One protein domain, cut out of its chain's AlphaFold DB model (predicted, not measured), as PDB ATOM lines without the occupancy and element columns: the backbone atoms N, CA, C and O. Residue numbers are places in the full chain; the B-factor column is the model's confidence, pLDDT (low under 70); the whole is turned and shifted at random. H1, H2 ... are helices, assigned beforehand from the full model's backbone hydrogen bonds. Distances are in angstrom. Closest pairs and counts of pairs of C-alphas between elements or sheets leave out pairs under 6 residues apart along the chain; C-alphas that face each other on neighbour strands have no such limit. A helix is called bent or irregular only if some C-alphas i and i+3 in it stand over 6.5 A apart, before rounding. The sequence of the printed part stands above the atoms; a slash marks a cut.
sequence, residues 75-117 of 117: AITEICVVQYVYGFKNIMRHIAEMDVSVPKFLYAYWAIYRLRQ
ATOM      1  N   ALA A  75      29.551 -50.669  35.416       93.19
ATOM      2  CA  ALA A  75      28.096 -50.747  35.557       93.19
ATOM      3  C   ALA A  75      27.386 -49.430  35.187       93.19
ATOM      4  O   ALA A  75      26.372 -49.442  34.489       93.19
ATOM      5  N   ILE A  76      27.925 -48.278  35.607       93.25
ATOM      6  CA  ILE A  76      27.373 -46.965  35.227       93.25
ATOM      7  C   ILE A  76      27.454 -46.779  33.710       93.25
ATOM      8  O   ILE A  76      26.481 -46.366  33.080       93.25
ATOM      9  N   THR A  77      28.600 -47.116  33.116       93.94
ATOM     10  CA  THR A  77      28.810 -46.986  31.671       93.94
ATOM     11  C   THR A  77      27.863 -47.896  30.892       93.94
ATOM     12  O   THR A  77      27.265 -47.449  29.915       93.94
ATOM     13  N   GLU A  78      27.669 -49.136  31.338       92.50
ATOM     14  CA  GLU A  78      26.736 -50.086  30.732       92.50
ATOM     15  C   GLU A  78      25.302 -49.537  30.729       92.50
ATOM     16  O   GLU A  78      24.656 -49.498  29.680       92.50
ATOM     17  N   ILE A  79      24.836 -48.995  31.859       89.38
ATOM     18  CA  ILE A  79      23.507 -48.372  31.955       89.38
ATOM     19  C   ILE A  79      23.399 -47.158  31.025       89.38
ATOM     20  O   ILE A  79      22.393 -47.013  30.325       89.38
ATOM     21  N   CYS A  80      24.423 -46.299  30.970       89.81
ATOM     22  CA  CYS A  80      24.438 -45.148  30.068       89.81
ATOM     23  C   CYS A  80      24.363 -45.574  28.595       89.81
ATOM     24  O   CYS A  80      23.571 -45.016  27.834       89.81
ATOM     25  N   VAL A  81      25.138 -46.580  28.180       90.94
ATOM     26  CA  VAL A  81      25.118 -47.098  26.801       90.94
ATOM     27  C   VAL A  81      23.737 -47.654  26.455       90.94
ATOM     28  O   VAL A  81      23.167 -47.320  25.415       90.94
ATOM     29  N   VAL A  82      23.155 -48.444  27.352       87.50
ATOM     30  CA  VAL A  82      21.828 -49.042  27.171       87.50
ATOM     31  C   VAL A  82      20.737 -47.959  27.078       87.50
ATOM     32  O   VAL A  82      19.871 -48.020  26.202       87.50
ATOM     33  N   GLN A  83      20.798 -46.924  27.918       82.19
ATOM     34  CA  GLN A  83      19.825 -45.825  27.915       82.19
ATOM     35  C   GLN A  83      19.929 -44.917  26.687       82.19
ATOM     36  O   GLN A  83      18.910 -44.653  26.040       82.19
ATOM     37  N   TYR A  84      21.134 -44.428  26.383       81.56
ATOM     38  CA  TYR A  84      21.348 -43.364  25.399       81.56
ATOM     39  C   TYR A  84      21.651 -43.886  23.993       81.56
ATOM     40  O   TYR A  84      21.154 -43.314  23.027       81.56
ATOM     41  N   VAL A  85      22.446 -44.954  23.860       85.69
ATOM     42  CA  VAL A  85      22.883 -45.465  22.547       85.69
ATOM     43  C   VAL A  85      21.861 -46.444  21.981       85.69
ATOM     44  O   VAL A  85      21.412 -46.286  20.849       85.69
ATOM     45  N   TYR A  86      21.468 -47.450  22.766       83.19
ATOM     46  CA  TYR A  86      20.534 -48.481  22.303       83.19
ATOM     47  C   TYR A  86      19.071 -48.003  22.320       83.19
ATOM     48  O   TYR A  86      18.283 -48.329  21.428       83.19
ATOM     49  N   GLY A  87      18.719 -47.173  23.305       80.56
ATOM     50  CA  GLY A  87      17.439 -46.479  23.389       80.56
ATOM     51  C   GLY A  87      16.349 -47.274  24.112       80.56
ATOM     52  O   GLY A  87      15.983 -48.389  23.739       80.56
ATOM     53  N   PHE A  88      15.732 -46.639  25.111       77.12
ATOM     54  CA  PHE A  88      14.712 -47.238  25.986       77.12
ATOM     55  C   PHE A  88      13.532 -47.908  25.258       77.12
ATOM     56  O   PHE A  88      13.063 -48.968  25.666       77.12
ATOM     57  N   LYS A  89      13.044 -47.302  24.167       80.44
ATOM     58  CA  LYS A  89      11.908 -47.839  23.399       80.44
ATOM     59  C   LYS A  89      12.218 -49.206  22.786       80.44
ATOM     60  O   LYS A  89      11.336 -50.058  22.756       80.44
ATOM     61  N   ASN A  90      13.455 -49.410  22.331       83.62
ATOM     62  CA  ASN A  90      13.881 -50.673  21.733       83.62
ATOM     63  C   ASN A  90      13.941 -51.768  22.801       83.62
ATOM     64  O   ASN A  90      13.413 -52.853  22.590       83.62
ATOM     65  N   ILE A  91      14.467 -51.446  23.986       83.12
ATOM     66  CA  ILE A  91      14.524 -52.367  25.132       83.12
ATOM     67  C   ILE A  91      13.121 -52.782  25.559       83.12
ATOM     68  O   ILE A  91      12.843 -53.968  25.670       83.12
ATOM     69  N   MET A  92      12.216 -51.820  25.760       81.56
ATOM     70  CA  MET A  92      10.845 -52.126  26.178       81.56
ATOM     71  C   MET A  92      10.091 -52.956  25.141       81.56
ATOM     72  O   MET A  92       9.295 -53.813  25.515       81.56
ATOM     73  N   ARG A  93      10.372 -52.752  23.848       84.94
ATOM     74  CA  ARG A  93       9.832 -53.608  22.791       84.94
ATOM     75  C   ARG A  93      10.355 -55.040  22.915       84.94
ATOM     76  O   ARG A  93       9.545 -55.954  22.904       84.94
ATOM     77  N   HIS A  94      11.658 -55.237  23.104       86.75
ATOM     78  CA  HIS A  94      12.229 -56.578  23.273       86.75
ATOM     79  C   HIS A  94      11.750 -57.277  24.548       86.75
ATOM     80  O   HIS A  94      11.489 -58.474  24.529       86.75
ATOM     81  N   ILE A  95      11.556 -56.540  25.643       85.94
ATOM     82  CA  ILE A  95      10.987 -57.102  26.875       85.94
ATOM     83  C   ILE A  95       9.531 -57.543  26.653       85.94
ATOM     84  O   ILE A  95       9.137 -58.611  27.117       85.94
ATOM     85  N   ALA A  96       8.746 -56.756  25.908       84.44
ATOM     86  CA  ALA A  96       7.385 -57.132  25.533       84.44
ATOM     87  C   ALA A  96       7.351 -58.332  24.565       84.44
ATOM     88  O   ALA A  96       6.470 -59.176  24.684       84.44
ATOM     89  N   GLU A  97       8.315 -58.442  23.643       89.62
ATOM     90  CA  GLU A  97       8.485 -59.610  22.759       89.62
ATOM     91  C   GLU A  97       8.831 -60.888  23.541       89.62
ATOM     92  O   GLU A  97       8.451 -61.979  23.126       89.62
ATOM     93  N   MET A  98       9.518 -60.762  24.681       87.56
ATOM     94  CA  MET A  98       9.834 -61.875  25.587       87.56
ATOM     95  C   MET A  98       8.679 -62.237  26.543       87.56
ATOM     96  O   MET A  98       8.873 -63.076  27.419       87.56
ATOM     97  N   ASP A  99       7.503 -61.611  26.398       85.44
ATOM     98  CA  ASP A  99       6.315 -61.784  27.255       85.44
ATOM     99  C   ASP A  99       6.581 -61.524  28.754       85.44
ATOM    100  O   ASP A  99       5.936 -62.067  29.654       85.44
ATOM    101  N   VAL A 100       7.558 -60.662  29.054       81.56
ATOM    102  CA  VAL A 100       7.899 -60.296  30.431       81.56
ATOM    103  C   VAL A 100       7.059 -59.093  30.854       81.56
ATOM    104  O   VAL A 100       7.207 -57.981  30.345       81.56
ATOM    105  N   SER A 101       6.182 -59.301  31.837       77.00
ATOM    106  CA  SER A 101       5.375 -58.217  32.403       77.00
ATOM    107  C   SER A 101       6.234 -57.256  33.235       77.00
ATOM    108  O   SER A 101       6.785 -57.604  34.279       77.00
ATOM    109  N   VAL A 102       6.354 -56.009  32.771       76.69
ATOM    110  CA  VAL A 102       7.115 -54.971  33.479       76.69
ATOM    111  C   VAL A 102       6.183 -54.192  34.408       76.69
ATOM    112  O   VAL A 102       5.155 -53.677  33.952       76.69
ATOM    113  N   PRO A 103       6.509 -54.043  35.705       79.06
ATOM    114  CA  PRO A 103       5.688 -53.251  36.606       79.06
ATOM    115  C   PRO A 103       5.674 -51.777  36.179       79.06
ATOM    116  O   PRO A 103       6.704 -51.182  35.853       79.06
ATOM    117  N   LYS A 104       4.488 -51.159  36.228       74.12
ATOM    118  CA  LYS A 104       4.240 -49.788  35.735       74.12
ATOM    119  C   LYS A 104       5.139 -48.724  36.383       74.12
ATOM    120  O   LYS A 104       5.445 -47.724  35.742       74.12
ATOM    121  N   PHE A 105       5.594 -48.939  37.623       75.50
ATOM    122  CA  PHE A 105       6.512 -48.018  38.304       75.50
ATOM    123  C   PHE A 105       7.898 -47.983  37.639       75.50
ATOM    124  O   PHE A 105       8.489 -46.914  37.516       75.50
ATOM    125  N   LEU A 106       8.395 -49.132  37.164       72.25
ATOM    126  CA  LEU A 106       9.680 -49.225  36.476       72.25
ATOM    127  C   LEU A 106       9.587 -48.511  35.124       72.25
ATOM    128  O   LEU A 106      10.465 -47.739  34.757       72.25
ATOM    129  N   TYR A 107       8.462 -48.687  34.428       70.38
ATOM    130  CA  TYR A 107       8.177 -47.956  33.198       70.38
ATOM    131  C   TYR A 107       8.142 -46.435  33.432       70.38
ATOM    132  O   TYR A 107       8.721 -45.678  32.657       70.38
ATOM    133  N   ALA A 108       7.529 -45.981  34.533       69.00
ATOM    134  CA  ALA A 108       7.481 -44.568  34.903       69.00
ATOM    135  C   ALA A 108       8.863 -43.999  35.275       69.00
ATOM    136  O   ALA A 108       9.222 -42.934  34.782       69.00
ATOM    137  N   TYR A 109       9.661 -44.709  36.081       69.62
ATOM    138  CA  TYR A 109      11.005 -44.274  36.488       69.62
ATOM    139  C   TYR A 109      11.920 -44.015  35.279       69.62
ATOM    140  O   TYR A 109      12.602 -42.992  35.216       69.62
ATOM    141  N   TRP A 110      11.864 -44.892  34.275       63.50
ATOM    142  CA  TRP A 110      12.667 -44.753  33.059       63.50
ATOM    143  C   TRP A 110      12.051 -43.784  32.031       63.50
ATOM    144  O   TRP A 110      12.787 -43.118  31.303       63.50
ATOM    145  N   ALA A 111      10.721 -43.625  31.995       64.38
ATOM    146  CA  ALA A 111      10.053 -42.626  31.152       64.38
ATOM    147  C   ALA A 111      10.286 -41.181  31.637       64.38
ATOM    148  O   ALA A 111      10.443 -40.278  30.813       64.38
ATOM    149  N   ILE A 112      10.359 -40.960  32.957       61.22
ATOM    150  CA  ILE A 112      10.637 -39.647  33.569       61.22
ATOM    151  C   ILE A 112      12.031 -39.135  33.180       61.22
ATOM    152  O   ILE A 112      12.194 -37.941  32.935       61.22
ATOM    153  N   TYR A 113      13.019 -40.023  33.041       57.34
ATOM    154  CA  TYR A 113      14.377 -39.647  32.628       57.34
ATOM    155  C   TYR A 113      14.442 -39.059  31.208       57.34
ATOM    156  O   TYR A 113      15.322 -38.253  30.919       57.34
ATOM    157  N   ARG A 114      13.480 -39.396  30.336       56.75
ATOM    158  CA  ARG A 114      13.381 -38.836  28.980       56.75
ATOM    159  C   ARG A 114      12.686 -37.475  28.927       56.75
ATOM    160  O   ARG A 114      12.941 -36.726  28.003       56.75
ATOM    161  N   LEU A 115      11.821 -37.150  29.889       51.19
ATOM    162  CA  LEU A 115      11.125 -35.852  29.938       51.19
ATOM    163  C   LEU A 115      12.017 -34.706  30.445       51.19
ATOM    164  O   LEU A 115      11.584 -33.557  30.457       51.19
ATOM    165  N   ARG A 116      13.242 -35.015  30.890       48.28
ATOM    166  CA  ARG A 116      14.218 -34.040  31.395       48.28
ATOM    167  C   ARG A 116      15.334 -33.703  30.389       48.28
ATOM    168  O   ARG A 116      16.177 -32.870  30.712       48.28
ATOM    169  N   GLN A 117      15.333 -34.333  29.210       43.69
ATOM    170  CA  GLN A 117      16.105 -33.934  28.024       43.69
ATOM    171  C   GLN A 117      15.157 -33.380  26.966       43.69
ATOM    172  O   GLN A 117      15.587 -32.453  26.250       43.69
TER     173      GLN A 117
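AT A GLANCE: This is residues 75 to 117 of the 117 residues of the protein "Sodium-and chloride-dependent glycine transporter 2" of Armadillidium vulgare (UniProt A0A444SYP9). A helix bent into an L, H1, has a second helix, H2, folding back in the opposite direction along its second arm, H1b, loosely spaced from it with their centres 13.3 A apart; residues 75 to 81 of the first arm, H1a, and residues 93 to 99, of which 93 to 97 belong to H1, stick out. The 43 printed residues hold two named helices, H1 then H2, and no named strand: all helix. The whole is only just compact, close to loose, with a radius of gyration of the C-alphas of 10.9 A and spans of 27 by 18 by 17 A.

HOW THE PARTS SIT: H1, residues 75 to 97, was assigned as one helix by its hydrogen bonds but is bent, with C-alphas 85 and 88 9.0 A apart. Its arms H1a, residues 75 to 85, and H1b, residues 88 to 97, are about perpendicular at 87 degrees and close but not clearly touching; their closest C-alphas, of Val 82 and Phe 88, are 7.4 A apart. H2, residues 104 to 114, is close to H1b but not clearly touching, the closest C-alphas, of Phe 88 and Trp 110, being 7.8 A apart; they run opposite ways at a shallow tilt of 27 degrees. H1a and H2 are apart. Every O i to N i+4 pair is within hydrogen-bond range in H1a and H1b, and 5 of 7 in H2.

IN THESE COORDINATES: H1a begins at C-alpha 75 (28.096, -50.747, 35.557) and measures 15.0 A, H1b 14.2 A. H2 measures 15.8 A and ends at C-alpha 114 (13.381, -38.836, 28.980).

THE WHOLE: The C-alphas farthest apart, of Asp 99 and Gln 117, are 29.5 A apart. The printed part has no cut, and the link from H1 to H2 is short, 6 residues. Residues 108 to 117 have pLDDT under 70.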